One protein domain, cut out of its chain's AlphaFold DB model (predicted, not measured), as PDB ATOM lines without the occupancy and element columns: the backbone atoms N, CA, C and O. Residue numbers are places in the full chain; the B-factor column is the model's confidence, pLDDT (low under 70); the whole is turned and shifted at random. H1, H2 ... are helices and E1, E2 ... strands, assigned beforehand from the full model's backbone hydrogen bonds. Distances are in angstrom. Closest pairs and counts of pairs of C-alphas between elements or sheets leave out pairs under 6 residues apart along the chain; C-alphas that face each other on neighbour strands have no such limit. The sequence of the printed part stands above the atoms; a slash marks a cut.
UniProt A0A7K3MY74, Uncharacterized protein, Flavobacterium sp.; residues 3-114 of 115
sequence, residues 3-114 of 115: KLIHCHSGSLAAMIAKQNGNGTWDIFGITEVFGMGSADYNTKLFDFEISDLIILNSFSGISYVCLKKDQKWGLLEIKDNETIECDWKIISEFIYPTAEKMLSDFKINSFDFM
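Overview. This is residues 3 to 114 of the 115 residues of an uncharacterized protein of Flavobacterium sp. (UniProt A0A7K3MY74). A twisted sheet of four strands, E6 to E9, of which E7, E8 and E9 are long, has helix H1 over one face and the short helix H2 on that same face but beside the strands, while the smaller sheet E1 E2 E3 lies on the other side, near E6, with few close approaches. The small hairpin E4 E5 lies at one end of the longest axis, and the turn from E9 into H1 lies at the other. The printed part has 112 residues, with named elements in the order E1 to E9, then H1 and H2; the class is mostly strand. The sheets, E1 E2 E3, E4 E5 and E6 E7 E8 E9 in order, are antiparallel. The whole is compact, with a radius of gyration of the C-alphas of 13.7 A and spans of 41 by 32 by 20 A.

Arrangement. E1, residues 3 to 5, and E2, residues 15 to 19, form a hairpin, with N 3 and O 17 at 2.9 A. E2 and E3, residues 25 to 29, form the next, with N 18 and O 26 at 2.8 A; E1 E2 E3 is a meander, each strand the antiparallel neighbour of the one before. E3 runs on into E4, residues 32 to 35, across a break of 2 residues at 68 degrees. E4 forms a hairpin with E5, residues 38 to 40, with N 40 and O 32 at 2.8 A. Residues 43 to 44 pair antiparallel with residues 28 to 29 of E3. E6, residues 52 to 56, E7, residues 62 to 69, E8, residues 72 to 79, and E9, residues 87 to 96, make a second meander of hairpins. N 56 and O 64 are 2.8 A apart, N 65 and O 76 2.9 A, and N 79 and O 87 2.8 A. The closest C-alphas of E1 and E6 are those of Ile 5 and Ile 55, 6.8 A apart. H1, residues 99 to 105, is on this sheet at a height of 8.7 A, over E8, and at 60.2 degrees to it on the local plane it only just runs across the strands. The closest C-alphas of H1 and E8 are those of Ala 99 and Trp 73, 5.9 A apart. H2, residues 110 to 113, is on the same face, over none of the strands; its closest C-alpha to E6 is that of Phe 113, 5.2 A from that of Leu 56. In H1 every O i to N i+4 pair is within hydrogen-bond range; H2 is too short for such a pair.

Along the chain. E1 begins at C-alpha 3, (-20.055, 5.019, 29.671). E7 is 22.5 A long, E8 23.2 A and E9 23.3 A, ending at C-alpha 96, (-40.763, 13.415, 24.019). H1 is 10.0 A long, and H2 ends at C-alpha 113, (-21.059, 15.426, 19.056).

Size, cuts and confidence. The C-alphas farthest apart, of Gly 35 and Pro 97, are 40.8 A apart. The printed part has no cut, and the link from E5 to E6, 11 residues, is long. The mean pLDDT of the printed part is 92.8; residues 9 to 10 and 114 are under 70.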
ATOM      1  N   LYS A   3     -20.235   4.034  30.740       95.12
ATOM      2  CA  LYS A   3     -20.055   5.019  29.671       95.12
ATOM      3  C   LYS A   3     -19.631   6.347  30.288       95.12
ATOM      4  O   LYS A   3     -20.264   6.815  31.233       95.12
ATOM      5  N   LEU A   4     -18.580   6.942  29.737       94.12
ATOM      6  CA  LEU A   4     -18.052   8.223  30.194       94.12
ATOM      7  C   LEU A   4     -18.794   9.376  29.518       94.12
ATOM      8  O   LEU A   4     -19.059   9.336  28.311       94.12
ATOM      9  N   ILE A   5     -19.112  10.400  30.304       94.38
ATOM     10  CA  ILE A   5     -19.719  11.637  29.832       94.38
ATOM     11  C   ILE A   5     -18.699  12.751  30.045       94.38
ATOM     12  O   ILE A   5     -18.343  13.053  31.181       94.38
ATOM     13  N   HIS A   6     -18.207  13.349  28.968       91.75
ATOM     14  CA  HIS A   6     -17.203  14.415  29.002       91.75
ATOM     15  C   HIS A   6     -17.868  15.756  28.732       91.75
ATOM     16  O   HIS A   6     -18.774  15.797  27.912       91.75
ATOM     17  N   CYS A   7     -17.450  16.824  29.418       86.56
ATOM     18  CA  CYS A   7     -17.957  18.190  29.206       86.56
ATOM     19  C   CYS A   7     -16.835  19.191  28.830       86.56
ATOM     20  O   CYS A   7     -17.113  20.224  28.234       86.56
ATOM     21  N   HIS A   8     -15.569  18.857  29.111       81.69
ATOM     22  CA  HIS A   8     -14.371  19.686  28.905       81.69
ATOM     23  C   HIS A   8     -13.260  18.882  28.205       81.69
ATOM     24  O   HIS A   8     -13.526  17.783  27.732       81.69
ATOM     25  N   SER A   9     -12.016  19.390  28.169       67.62
ATOM     26  CA  SER A   9     -10.826  18.895  27.429       67.62
ATOM     27  C   SER A   9     -10.390  17.422  27.616       67.62
ATOM     28  O   SER A   9      -9.330  17.029  27.133       67.62
ATOM     29  N   GLY A  10     -11.195  16.582  28.271       64.94
ATOM     30  CA  GLY A  10     -11.095  15.123  28.204       64.94
ATOM     31  C   GLY A  10     -10.200  14.477  29.256       64.94
ATOM     32  O   GLY A  10     -10.065  13.258  29.258       64.94
ATOM     33  N   SER A  11      -9.610  15.256  30.167       74.69
ATOM     34  CA  SER A  11      -8.789  14.716  31.258       74.69
ATOM     35  C   SER A  11      -9.611  13.992  32.326       74.69
ATOM     36  O   SER A  11      -9.125  13.030  32.906       74.69
ATOM     37  N   LEU A  12     -10.846  14.423  32.574       84.62
ATOM     38  CA  LEU A  12     -11.796  13.799  33.493       84.62
ATOM     39  C   LEU A  12     -13.145  13.651  32.785       84.62
ATOM     40  O   LEU A  12     -13.485  14.420  31.880       84.62
ATOM     41  N   ALA A  13     -13.899  12.622  33.158       90.94
ATOM     42  CA  ALA A  13     -15.304  12.566  32.795       90.94
ATOM     43  C   ALA A  13     -16.060  13.497  33.746       90.94
ATOM     44  O   ALA A  13     -15.817  13.493  34.945       90.94
ATOM     45  N   ALA A  14     -16.988  14.281  33.217       93.12
ATOM     46  CA  ALA A  14     -17.896  15.076  34.032       93.12
ATOM     47  C   ALA A  14     -18.792  14.169  34.888       93.12
ATOM     48  O   ALA A  14     -19.096  14.460  36.042       93.12
ATOM     49  N   MET A  15     -19.235  13.061  34.290       95.31
ATOM     50  CA  MET A  15     -20.122  12.078  34.897       95.31
ATOM     51  C   MET A  15     -19.857  10.699  34.297       95.31
ATOM     52  O   MET A  15     -19.302  10.578  33.200       95.31
ATOM     53  N   ILE A  16     -20.333   9.653  34.969       96.06
ATOM     54  CA  ILE A  16     -20.341   8.297  34.421       96.06
ATOM     55  C   ILE A  16     -21.739   7.693  34.471       96.06
ATOM     56  O   ILE A  16     -22.436   7.770  35.481       96.06
ATOM     57  N   ALA A  17     -22.147   7.069  33.370       97.38
ATOM     58  CA  ALA A  17     -23.362   6.276  33.313       97.38
ATOM     59  C   ALA A  17     -23.012   4.801  33.534       97.38
ATOM     60  O   ALA A  17     -22.252   4.216  32.758       97.38
ATOM     61  N   LYS A  18     -23.577   4.189  34.576       97.19
ATOM     62  CA  LYS A  18     -23.391   2.769  34.898       97.19
ATOM     63  C   LYS A  18     -24.663   1.999  34.578       97.19
ATOM     64  O   LYS A  18     -25.753   2.398  34.978       97.19
ATOM     65  N   GLN A  19     -24.519   0.896  33.854       97.00
ATOM     66  CA  GLN A  19     -25.622  -0.012  33.570       97.00
ATOM     67  C   GLN A  19     -25.818  -0.992  34.725       97.00
ATOM     68  O   GLN A  19     -24.885  -1.709  35.101       97.00
ATOM     69  N   ASN A  20     -27.045  -1.055  35.220       95.44
ATOM     70  CA  ASN A  20     -27.515  -1.967  36.247       95.44
ATOM     71  C   ASN A  20     -27.731  -3.384  35.689       95.44
ATOM     72  O   ASN A  20     -27.862  -3.594  34.481       95.44
ATOM     73  N   GLY A  21     -27.818  -4.382  36.575       94.06
ATOM     74  CA  GLY A  21     -28.014  -5.789  36.185       94.06
ATOM     75  C   GLY A  21     -29.339  -6.076  35.461       94.06
ATOM     76  O   GLY A  21     -29.438  -7.068  34.746       94.06
ATOM     77  N   ASN A  22     -30.338  -5.204  35.607       92.81
ATOM     78  CA  ASN A  22     -31.626  -5.259  34.902       92.81
ATOM     79  C   ASN A  22     -31.611  -4.525  33.542       92.81
ATOM     80  O   ASN A  22     -32.642  -4.450  32.879       92.81
ATOM     81  N   GLY A  23     -30.466  -3.972  33.128       93.50
ATOM     82  CA  GLY A  23     -30.301  -3.254  31.866       93.50
ATOM     83  C   GLY A  23     -30.617  -1.757  31.920       93.50
ATOM     84  O   GLY A  23     -30.310  -1.076  30.938       93.50
ATOM     85  N   THR A  24     -31.162  -1.240  33.030       96.50
ATOM     86  CA  THR A  24     -31.347   0.206  33.236       96.50
ATOM     87  C   THR A  24     -30.022   0.888  33.553       96.50
ATOM     88  O   THR A  24     -28.989   0.240  33.725       96.50
ATOM     89  N   TRP A  25     -30.042   2.209  33.616       98.00
ATOM     90  CA  TRP A  25     -28.872   3.041  33.823       98.00
ATOM     91  C   TRP A  25     -29.052   3.958  35.021       98.00
ATOM     92  O   TRP A  25     -30.155   4.424  35.299       98.00
ATOM     93  N   ASP A  26     -27.930   4.260  35.661       97.88
ATOM     94  CA  ASP A  26     -27.788   5.306  36.662       97.88
ATOM     95  C   ASP A  26     -26.635   6.231  36.267       97.88
ATOM     96  O   ASP A  26     -25.636   5.781  35.698       97.88
ATOM     97  N   ILE A  27     -26.768   7.523  36.565       97.75
ATOM     98  CA  ILE A  27     -25.723   8.525  36.320       97.75
ATOM     99  C   ILE A  27     -25.113   8.938  37.651       97.75
ATOM    100  O   ILE A  27     -25.837   9.251  38.600       97.75
ATOM    101  N   PHE A  28     -23.783   8.947  37.692       97.00
ATOM    102  CA  PHE A  28     -22.991   9.312  38.854       97.00
ATOM    103  C   PHE A  28     -22.085  10.507  38.555       97.00
ATOM    104  O   PHE A  28     -21.430  10.548  37.512       97.00
ATOM    105  N   GLY A  29     -22.054  11.460  39.482       94.06
ATOM    106  CA  GLY A  29     -21.166  12.620  39.468       94.06
ATOM    107  C   GLY A  29     -19.887  12.357  40.254       94.06
ATOM    108  O   GLY A  29     -19.803  11.374  40.998       94.06
ATOM    109  N   ILE A  30     -18.901  13.236  40.074       91.81
ATOM    110  CA  ILE A  30     -17.619  13.191  40.786       91.81
ATOM    111  C   ILE A  30     -17.848  13.342  42.299       91.81
ATOM    112  O   ILE A  30     -18.772  14.014  42.743       91.81
ATOM    113  N   THR A  31     -17.001  12.684  43.086       89.50
ATOM    114  CA  THR A  31     -16.975  12.764  44.556       89.50
ATOM    115  C   THR A  31     -15.595  13.093  45.106       89.50
ATOM    116  O   THR A  31     -15.485  13.860  46.057       89.50
ATOM    117  N   GLU A  32     -14.536  12.553  44.503       90.19
ATOM    118  CA  GLU A  32     -13.156  12.811  44.911       90.19
ATOM    119  C   GLU A  32     -12.242  12.776  43.685       90.19
ATOM    120  O   GLU A  32     -12.457  11.973  42.780       90.19
ATOM    121  N   VAL A  33     -11.231  13.649  43.640       89.44
ATOM    122  CA  VAL A  33     -10.243  13.704  42.551       89.44
ATOM    123  C   VAL A  33      -8.866  13.360  43.093       89.44
ATOM    124  O   VAL A  33      -8.356  14.031  43.987       89.44
ATOM    125  N   PHE A  34      -8.230  12.362  42.486       87.00
ATOM    126  CA  PHE A  34      -6.898  11.886  42.874       87.00
ATOM    127  C   PHE A  34      -5.771  12.480  42.009       87.00
ATOM    128  O   PHE A  34      -4.590  12.279  42.286       87.00
ATOM    129  N   GLY A  35      -6.125  13.231  40.959       82.12
ATOM    130  CA  GLY A  35      -5.193  13.797  39.979       82.12
ATOM    131  C   GLY A  35      -4.959  12.882  38.769       82.12
ATOM    132  O   GLY A  35      -5.478  11.773  38.701       82.12
ATOM    133  N   MET A  36      -4.208  13.373  37.771       79.25
ATOM    134  CA  MET A  36      -3.862  12.637  36.532       79.25
ATOM    135  C   MET A  36      -5.064  12.020  35.787       79.25
ATOM    136  O   MET A  36      -4.953  10.955  35.188       79.25
ATOM    137  N   GLY A  37      -6.219  12.685  35.830       80.19
ATOM    138  CA  GLY A  37      -7.435  12.196  35.179       80.19
ATOM    139  C   GLY A  37      -8.167  11.078  35.925       80.19
ATOM    140  O   GLY A  37      -9.006  10.395  35.344       80.19
ATOM    141  N   SER A  38      -7.860  10.882  37.209       85.88
ATOM    142  CA  SER A  38      -8.525   9.910  38.074       85.88
ATOM    143  C   SER A  38      -9.441  10.593  39.087       85.88
ATOM    144  O   SER A  38      -9.051  11.567  39.744       85.88
ATOM    145  N   ALA A  39     -10.657  10.067  39.209       91.06
ATOM    146  CA  ALA A  39     -11.667  10.511  40.155       91.06
ATOM    147  C   ALA A  39     -12.615   9.364  40.525       91.06
ATOM    148  O   ALA A  39     -12.828   8.450  39.724       91.06
ATOM    149  N   ASP A  40     -13.208   9.459  41.709       93.62
ATOM    150  CA  ASP A  40     -14.297   8.603  42.168       93.62
ATOM    151  C   ASP A  40     -15.655   9.218  41.835       93.62
ATOM    152  O   ASP A  40     -15.861  10.423  41.993       93.62
ATOM    153  N   TYR A  41     -16.614   8.369  41.453       94.69
ATOM    154  CA  TYR A  41     -17.964   8.771  41.051       94.69
ATOM    155  C   TYR A  41     -19.019   7.976  41.826       94.69
ATOM    156  O   TYR A  41     -19.524   6.944  41.356       94.69
ATOM    157  N   ASN A  42     -19.322   8.442  43.037       93.00
ATOM    158  CA  ASN A  42     -20.203   7.739  43.972       93.00
ATOM    159  C   ASN A  42     -21.529   8.472  44.250       93.00
ATOM    160  O   ASN A  42     -22.424   7.891  44.862       93.00
ATOM    161  N   THR A  43     -21.708   9.704  43.757       93.56
ATOM    162  CA  THR A  43     -22.960  10.462  43.924       93.56
ATOM    163  C   THR A  43     -23.930  10.134  42.799       93.56
ATOM    164  O   THR A  43     -23.718  10.570  41.672       93.56
ATOM    165  N   LYS A  44     -25.001   9.389  43.086       95.50
ATOM    166  CA  LYS A  44     -26.092   9.135  42.129       95.50
ATOM    167  C   LYS A  44     -26.916  10.413  41.926       95.50
ATOM    168  O   LYS A  44     -27.352  11.014  42.902       95.50
ATOM    169  N   LEU A  45     -27.125  10.825  40.674       95.69
ATOM    170  CA  LEU A  45     -27.787  12.102  40.351       95.69
ATOM    171  C   LEU A  45     -29.315  12.037  40.393       95.69
ATOM    172  O   LEU A  45     -29.969  13.051  40.627       95.69
ATOM    173  N   PHE A  46     -29.888  10.869  40.107       96.31
ATOM    174  CA  PHE A  46     -31.322  10.721  39.886       96.31
ATOM    175  C   PHE A  46     -31.876   9.520  40.639       96.31
ATOM    176  O   PHE A  46     -31.319   8.429  40.557       96.31
ATOM    177  N   ASP A  47     -33.031   9.698  41.276       95.12
ATOM    178  CA  ASP A  47     -33.743   8.626  41.989       95.12
ATOM    179  C   ASP A  47     -34.724   7.844  41.095       95.12
ATOM    180  O   ASP A  47     -35.521   7.043  41.582       95.12
ATOM    181  N   PHE A  48     -34.700   8.070  39.779       94.50
ATOM    182  CA  PHE A  48     -35.542   7.363  38.812       94.50
ATOM    183  C   PHE A  48     -34.723   6.441  37.909       94.50
ATOM    184  O   PHE A  48     -33.551   6.690  37.641       94.50
ATOM    185  N   GLU A  49     -35.368   5.399  37.386       93.31
ATOM    186  CA  GLU A  49     -34.732   4.466  36.458       93.31
ATOM    187  C   GLU A  49     -34.608   5.060  35.049       93.31
ATOM    188  O   GLU A  49     -35.592   5.510  34.453       93.31
ATOM    189  N   ILE A  50     -33.397   5.012  34.490       97.94
ATOM    190  CA  ILE A  50     -33.135   5.387  33.098       97.94
ATOM    191  C   ILE A  50     -33.143   4.109  32.255       97.94
ATOM    192  O   ILE A  50     -32.212   3.309  32.278       97.94
ATOM    193  N   SER A  51     -34.225   3.900  31.512       97.44
ATOM    194  CA  SER A  51     -34.414   2.719  30.659       97.44
ATOM    195  C   SER A  51     -33.480   2.684  29.444       97.44
ATOM    196  O   SER A  51     -33.154   1.605  28.960       97.44
ATOM    197  N   ASP A  52     -33.046   3.847  28.956       97.56
ATOM    198  CA  ASP A  52     -32.107   3.992  27.842       97.56
ATOM    199  C   ASP A  52     -31.468   5.387  27.873       97.56
ATOM    200  O   ASP A  52     -32.031   6.315  28.461       97.56
ATOM    201  N   LEU A  53     -30.308   5.550  27.240       97.25
ATOM    202  CA  LEU A  53     -29.644   6.846  27.130       97.25
ATOM    203  C   LEU A  53     -28.795   6.984  25.867       97.25
ATOM    204  O   LEU A  53     -28.163   6.031  25.405       97.25
ATOM    205  N   ILE A  54     -28.725   8.216  25.362       96.88
ATOM    206  CA  ILE A  54     -27.846   8.624  24.260       96.88
ATOM    207  C   ILE A  54     -26.945   9.734  24.790       96.88
ATOM    208  O   ILE A  54     -27.437  10.769  25.232       96.88
ATOM    209  N   ILE A  55     -25.633   9.506  24.761       96.25
ATOM    210  CA  ILE A  55     -24.636  10.480  25.212       96.25
ATOM    211  C   ILE A  55     -24.130  11.235  23.990       96.25
ATOM    212  O   ILE A  55     -23.627  10.622  23.050       96.25
ATOM    213  N   LEU A  56     -24.260  12.555  24.029       95.38
ATOM    214  CA  LEU A  56     -23.716  13.488  23.055       95.38
ATOM    215  C   LEU A  56     -22.535  14.196  23.720       95.38
ATOM    216  O   LEU A  56     -22.696  15.232  24.369       95.38
ATOM    217  N   ASN A  57     -21.365  13.565  23.621       92.50
ATOM    218  CA  ASN A  57     -20.137  14.061  24.229       92.50
ATOM    219  C   ASN A  57     -19.564  15.243  23.448       92.50
ATOM    220  O   ASN A  57     -19.596  15.283  22.222       92.50
ATOM    221  N   SER A  58     -18.976  16.171  24.189       88.69
ATOM    222  CA  SER A  58     -18.270  17.325  23.670       88.69
ATOM    223  C   SER A  58     -17.071  17.651  24.549       88.69
ATOM    224  O   SER A  58     -17.091  17.460  25.765       88.69
ATOM    225  N   PHE A  59     -16.046  18.210  23.914       83.88
ATOM    226  CA  PHE A  59     -14.859  18.761  24.568       83.88
ATOM    227  C   PHE A  59     -14.837  20.299  24.513       83.88
ATOM    228  O   PHE A  59     -13.850  20.913  24.911       83.88
ATOM    229  N   SER A  60     -15.906  20.925  23.998       84.25
ATOM    230  CA  SER A  60     -16.025  22.380  23.815       84.25
ATOM    231  C   SER A  60     -16.804  23.091  24.928       84.25
ATOM    232  O   SER A  60     -17.105  24.277  24.796       84.25
ATOM    233  N   GLY A  61     -17.123  22.392  26.022       89.50
ATOM    234  CA  GLY A  61     -17.712  22.983  27.225       89.50
ATOM    235  C   GLY A  61     -19.177  22.625  27.482       89.50
ATOM    236  O   GLY A  61     -19.690  22.946  28.548       89.50
ATOM    237  N   ILE A  62     -19.892  22.002  26.538       93.56
ATOM    238  CA  ILE A  62     -21.297  21.603  26.733       93.56
ATOM    239  C   ILE A  62     -21.539  20.236  26.122       93.56
ATOM    240  O   ILE A  62     -21.334  20.060  24.924       93.56
ATOM    241  N   SER A  63     -22.077  19.327  26.927       95.50
ATOM    242  CA  SER A  63     -22.529  18.006  26.503       95.50
ATOM    243  C   SER A  63     -23.983  17.787  26.861       95.50
ATOM    244  O   SER A  63     -24.521  18.391  27.792       95.50
ATOM    245  N   TYR A  64     -24.609  16.876  26.129       97.06
ATOM    246  CA  TYR A  64     -26.000  16.523  26.349       97.06
ATOM    247  C   TYR A  64     -26.146  15.026  26.568       97.06
ATOM    248  O   TYR A  64     -25.435  14.215  25.974       97.06
ATOM    249  N   VAL A  65     -27.115  14.649  27.393       97.81
ATOM    250  CA  VAL A  65     -27.523  13.254  27.534       97.81
ATOM    251  C   VAL A  65     -29.029  13.172  27.356       97.81
ATOM    252  O   VAL A  65     -29.798  13.733  28.138       97.81
ATOM    253  N   CYS A  66     -29.464  12.459  26.322       98.19
ATOM    254  CA  CYS A  66     -30.861  12.086  26.181       98.19
ATOM    255  C   CYS A  66     -31.133  10.947  27.161       98.19
ATOM    256  O   CYS A  66     -30.482   9.906  27.086       98.19
ATOM    257  N   LEU A  67     -32.096  11.132  28.056       98.44
ATOM    258  CA  LEU A  67     -32.479  10.156  29.069       98.44
ATOM    259  C   LEU A  67     -33.860   9.608  28.734       98.44
ATOM    260  O   LEU A  67     -34.786  10.383  28.495       98.44
ATOM    261  N   LYS A  68     -34.030   8.287  28.758       98.38
ATOM    262  CA  LYS A  68     -35.327   7.649  28.533       98.38
ATOM    263  C   LYS A  68     -35.905   7.114  29.837       98.38
ATOM    264  O   LYS A  68     -35.348   6.194  30.434       98.38
ATOM    265  N   LYS A  69     -37.069   7.621  30.230       97.00
ATOM    266  CA  LYS A  69     -37.857   7.164  31.383       97.00
ATOM    267  C   LYS A  69     -39.291   6.904  30.933       97.00
ATOM    268  O   LYS A  69     -39.857   7.721  30.213       97.00
ATOM    269  N   ASP A  70     -39.879   5.777  31.328       94.69
ATOM    270  CA  ASP A  70     -41.282   5.438  31.026       94.69
ATOM    271  C   ASP A  70     -41.658   5.615  29.539       94.69
ATOM    272  O   ASP A  70     -42.706   6.155  29.191       94.69
ATOM    273  N   GLN A  71     -40.768   5.179  28.638       95.62
ATOM    274  CA  GLN A  71     -40.886   5.325  27.176       95.62
ATOM    275  C   GLN A  71     -40.848   6.759  26.625       95.62
ATOM    276  O   GLN A  71     -41.039   6.947  25.424       95.62
ATOM    277  N   LYS A  72     -40.540   7.755  27.456       98.19
ATOM    278  CA  LYS A  72     -40.404   9.150  27.045       98.19
ATOM    279  C   LYS A  72     -38.985   9.657  27.259       98.19
ATOM    280  O   LYS A  72     -38.288   9.248  28.184       98.19
ATOM    281  N   TRP A  73     -38.571  10.555  26.383       98.62
ATOM    282  CA  TRP A  73     -37.252  11.162  26.382       98.62
ATOM    283  C   TRP A  73     -37.287  12.523  27.068       98.62
ATOM    284  O   TRP A  73     -38.218  13.305  26.857       98.62
ATOM    285  N   GLY A  74     -36.276  12.758  27.896       98.38
ATOM    286  CA  GLY A  74     -35.911  14.045  28.472       98.38
ATOM    287  C   GLY A  74     -34.439  14.343  28.183       98.38
ATOM    288  O   GLY A  74     -33.699  13.483  27.693       98.38
ATOM    289  N   LEU A  75     -34.016  15.568  28.477       98.50
ATOM    290  CA  LEU A  75     -32.702  16.074  28.087       98.50
ATOM    291  C   LEU A  75     -31.966  16.640  29.292       98.50
ATOM    292  O   LEU A  75     -32.439  17.583  29.928       98.50
ATOM    293  N   LEU A  76     -30.799  16.069  29.569       98.44
ATOM    294  CA  LEU A  76     -29.820  16.574  30.519       98.44
ATOM    295  C   LEU A  76     -28.790  17.420  29.765       98.44
ATOM    296  O   LEU A  76     -28.189  16.944  28.804       98.44
ATOM    297  N   GLU A  77     -28.589  18.655  30.212       97.50
ATOM    298  CA  GLU A  77     -27.474  19.518  29.810       97.50
ATOM    299  C   GLU A  77     -26.391  19.445  30.884       97.50
ATOM    300  O   GLU A  77     -26.700  19.527  32.075       97.50
ATOM    301  N   ILE A  78     -25.140  19.302  30.451       96.12
ATOM    302  CA  ILE A  78     -23.948  19.324  31.298       96.12
ATOM    303  C   ILE A  78     -23.016  20.384  30.730       96.12
ATOM    304  O   ILE A  78     -22.664  20.330  29.551       96.12
ATOM    305  N   LYS A  79     -22.620  21.344  31.558       95.06
ATOM    306  CA  LYS A  79     -21.845  22.507  31.152       95.06
ATOM    307  C   LYS A  79     -20.594  22.657  32.007       95.06
ATOM    308  O   LYS A  79     -20.656  22.627  33.231       95.06
ATOM    309  N   ASP A  80     -19.475  22.848  31.327       92.56
ATOM    310  CA  ASP A  80     -18.181  23.125  31.928       92.56
ATOM    311  C   ASP A  80     -18.197  24.448  32.699       92.56
ATOM    312  O   ASP A  80     -18.856  25.420  32.305       92.56
ATOM    313  N   ASN A  81     -17.470  24.467  33.809       90.06
ATOM    314  CA  ASN A  81     -17.332  25.608  34.702       90.06
ATOM    315  C   ASN A  81     -15.904  25.634  35.288       90.06
ATOM    316  O   ASN A  81     -15.053  24.826  34.937       90.06
ATOM    317  N   GLU A  82     -15.603  26.591  36.167       86.81
ATOM    318  CA  GLU A  82     -14.262  26.714  36.773       86.81
ATOM    319  C   GLU A  82     -14.020  25.732  37.939       86.81
ATOM    320  O   GLU A  82     -13.042  25.859  38.678       86.81
ATOM    321  N   THR A  83     -14.915  24.764  38.140       87.56
ATOM    322  CA  THR A  83     -14.866  23.787  39.229       87.56
ATOM    323  C   THR A  83     -14.716  22.366  38.692       87.56
ATOM    324  O   THR A  83     -14.781  22.109  37.495       87.56
ATOM    325  N   ILE A  84     -14.473  21.420  39.597       84.25
ATOM    326  CA  ILE A  84     -14.359  20.001  39.246       84.25
ATOM    327  C   ILE A  84     -15.723  19.423  38.837       84.25
ATOM    328  O   ILE A  84     -15.793  18.571  37.955       84.25
ATOM    329  N   GLU A  85     -16.802  19.859  39.485       89.50
ATOM    330  CA  GLU A  85     -18.155  19.388  39.202       89.50
ATOM    331  C   GLU A  85     -18.789  20.276  38.120       89.50
ATOM    332  O   GLU A  85     -19.104  21.437  38.381       89.50
ATOM    333  N   CYS A  86     -18.997  19.743  36.904       91.75
ATOM    334  CA  CYS A  86     -19.700  20.476  35.841       91.75
ATOM    335  C   CYS A  86     -21.124  20.854  36.308       91.75
ATOM    336  O   CYS A  86     -21.808  20.064  36.969       91.75
ATOM    337  N   ASP A  87     -21.610  22.023  35.888       94.62
ATOM    338  CA  ASP A  87     -23.005  22.407  36.087       94.62
ATOM    339  C   ASP A  87     -23.902  21.463  35.289       94.62
ATOM    340  O   ASP A  87     -23.594  21.102  34.150       94.62
ATOM    341  N   TRP A  88     -25.051  21.089  35.842       96.19
ATOM    342  CA  TRP A  88     -26.001  20.265  35.110       96.19
ATOM    343  C   TRP A  88     -27.446  20.588  35.452       96.19
ATOM    344  O   TRP A  88     -27.774  21.055  36.542       96.19
ATOM    345  N   LYS A  89     -28.334  20.341  34.487       97.62
ATOM    346  CA  LYS A  89     -29.783  20.501  34.656       97.62
ATOM    347  C   LYS A  89     -30.555  19.684  33.630       97.62
ATOM    348  O   LYS A  89     -30.138  19.527  32.484       97.62
ATOM    349  N   ILE A  90     -31.737  19.222  34.027       97.69
ATOM    350  CA  ILE A  90     -32.725  18.697  33.085       97.69
ATOM    351  C   ILE A  90     -33.372  19.891  32.374       97.69
ATOM    352  O   ILE A  90     -34.112  20.655  32.989       97.69
ATOM    353  N   ILE A  91     -33.066  20.073  31.090       97.94
ATOM    354  CA  ILE A  91     -33.623  21.150  30.250       97.94
ATOM    355  C   ILE A  91     -34.878  20.719  29.494       97.94
ATOM    356  O   ILE A  91     -35.595  21.561  28.957       97.94
ATOM    357  N   SER A  92     -35.159  19.417  29.466       97.69
ATOM    358  CA  SER A  92     -36.402  18.872  28.936       97.69
ATOM    359  C   SER A  92     -36.928  17.770  29.837       97.69
ATOM    360  O   SER A  92     -36.226  16.792  30.099       97.69
ATOM    361  N   GLU A  93     -38.170  17.919  30.290       95.81
ATOM    362  CA  GLU A  93     -38.882  16.849  30.981       95.81
ATOM    363  C   GLU A  93     -39.113  15.643  30.058       95.81
ATOM    364  O   GLU A  93     -39.026  15.730  28.834       95.81
ATOM    365  N   PHE A  94     -39.462  14.501  30.651       97.69
ATOM    366  CA  PHE A  94     -39.713  13.244  29.947       97.69
ATOM    367  C   PHE A  94     -41.058  13.261  29.205       97.69
ATOM    368  O   PHE A  94     -42.003  12.565  29.579       97.69
ATOM    369  N   ILE A  95     -41.165  14.077  28.156       97.38
ATOM    370  CA  ILE A  95     -42.395  14.273  27.371       97.38
ATOM    371  C   ILE A  95     -42.248  13.862  25.905       97.38
ATOM    372  O   ILE A  95     -43.254  13.697  25.212       97.38
ATOM    373  N   TYR A  96     -41.018  13.669  25.429       98.12
ATOM    374  CA  TYR A  96     -40.763  13.415  24.019       98.12
ATOM    375  C   TYR A  96     -40.926  11.938  23.655       98.12
ATOM    376  O   TYR A  96     -40.422  11.071  24.365       98.12
ATOM    377  N   PRO A  97     -41.589  11.612  22.532       97.50
ATOM    378  CA  PRO A  97     -41.748  10.224  22.103       97.50
ATOM    379  C   PRO A  97     -40.448   9.623  21.549       97.50
ATOM    380  O   PRO A  97     -40.238   8.418  21.655       97.50
ATOM    381  N   THR A  98     -39.568  10.443  20.967       97.94
ATOM    382  CA  THR A  98     -38.271  10.008  20.432       97.94
ATOM    383  C   THR A  98     -37.184  11.035  20.742       97.94
ATOM    384  O   THR A  98     -37.477  12.226  20.902       97.94
ATOM    385  N   ALA A  99     -35.933  10.577  20.818       97.38
ATOM    386  CA  ALA A  99     -34.787  11.446  21.058       97.38
ATOM    387  C   ALA A  99     -34.548  12.403  19.883       97.38
ATOM    388  O   ALA A  99     -34.226  13.562  20.098       97.38
ATOM    389  N   GLU A 100     -34.769  11.962  18.644       96.69
ATOM    390  CA  GLU A 100     -34.555  12.770  17.437       96.69
ATOM    391  C   GLU A 100     -35.493  13.975  17.403       96.69
ATOM    392  O   GLU A 100     -35.067  15.084  17.089       96.69
ATOM    393  N   LYS A 101     -36.766  13.778  17.778       97.25
ATOM    394  CA  LYS A 101     -37.725  14.882  17.873       97.25
ATOM    395  C   LYS A 101     -37.293  15.886  18.939       97.25
ATOM    396  O   LYS A 101     -37.322  17.084  18.692       97.25
ATOM    397  N   MET A 102     -36.885  15.389  20.105       97.88
ATOM    398  CA  MET A 102     -36.386  16.230  21.191       97.88
ATOM    399  C   MET A 102     -35.169  17.043  20.739       97.88
ATOM    400  O   MET A 102     -35.179  18.264  20.825       97.88
ATOM    401  N   LEU A 103     -34.149  16.391  20.184       97.38
ATOM    402  CA  LEU A 103     -32.941  17.058  19.703       97.38
ATOM    403  C   LEU A 103     -33.257  18.097  18.616       97.38
ATOM    404  O   LEU A 103     -32.733  19.207  18.669       97.38
ATOM    405  N   SER A 104     -34.177  17.791  17.696       97.00
ATOM    406  CA  SER A 104     -34.643  18.743  16.683       97.00
ATOM    407  C   SER A 104     -35.301  19.989  17.290       97.00
ATOM    408  O   SER A 104     -35.009  21.099  16.846       97.00
ATOM    409  N   ASP A 105     -36.165  19.839  18.299       97.44
ATOM    410  CA  ASP A 105     -36.837  20.965  18.968       97.44
ATOM    411  C   ASP A 105     -35.836  21.869  19.710       97.44
ATOM    412  O   ASP A 105     -35.957  23.096  19.685       97.44
ATOM    413  N   PHE A 106     -34.803  21.267  20.308       97.00
ATOM    414  CA  PHE A 106     -33.693  21.978  20.954       97.00
ATOM    415  C   PHE A 106     -32.623  22.470  19.968       97.00
ATOM    416  O   PHE A 106     -31.675  23.137  20.380       97.00
ATOM    417  N   LYS A 107     -32.781  22.193  18.665       96.38
ATOM    418  CA  LYS A 107     -31.814  22.521  17.601       96.38
ATOM    419  C   LYS A 107     -30.415  21.950  17.865       96.38
ATOM    420  O   LYS A 107     -29.415  22.568  17.510       96.38
ATOM    421  N   ILE A 108     -30.353  20.771  18.478       95.25
ATOM    422  CA  ILE A 108     -29.117  20.032  18.735       95.25
ATOM    423  C   ILE A 108     -28.933  19.023  17.608       95.25
ATOM    424  O   ILE A 108     -29.772  18.150  17.391       95.25
ATOM    425  N   ASN A 109     -27.817  19.130  16.897       91.88
ATOM    426  CA  ASN A 109     -27.450  18.178  15.866       91.88
ATOM    427  C   ASN A 109     -26.499  17.134  16.458       91.88
ATOM    428  O   ASN A 109     -25.373  17.459  16.821       91.88
ATOM    429  N   SER A 110     -26.926  15.870  16.541       88.75
ATOM    430  CA  SER A 110     -26.104  14.800  17.123       88.75
ATOM    431  C   SER A 110     -24.773  14.603  16.396       88.75
ATOM    432  O   SER A 110     -23.811  14.174  17.023       88.75
ATOM    433  N   PHE A 111     -24.700  14.935  15.101       86.06
ATOM    434  CA  PHE A 111     -23.467  14.839  14.315       86.06
ATOM    435  C   PHE A 111     -22.364  15.778  14.822       86.06
ATOM    436  O   PHE A 111     -21.192  15.457  14.653       86.06
ATOM    437  N   ASP A 112     -22.721  16.871  15.500       85.69
ATOM    438  CA  ASP A 112     -21.754  17.812  16.080       85.69
ATOM    439  C   ASP A 112     -21.027  17.218  17.307       85.69
ATOM    440  O   ASP A 112     -20.011  17.748  17.746       85.69
ATOM    441  N   PHE A 113     -21.541  16.104  17.845       83.25
ATOM    442  CA  PHE A 113     -21.059  15.426  19.056       83.25
ATOM    443  C   PHE A 113     -20.475  14.035  18.765       83.25
ATOM    444  O   PHE A 113     -20.042  13.326  19.674       83.25
ATOM    445  N   MET A 114     -20.460  13.621  17.497       68.00
ATOM    446  CA  MET A 114     -19.772  12.408  17.060       68.00
ATOM    447  C   MET A 114     -18.310  12.765  16.781       68.00
ATOM    448  O   MET A 114     -17.958  13.121  15.658       68.00
TER     449      MET A 114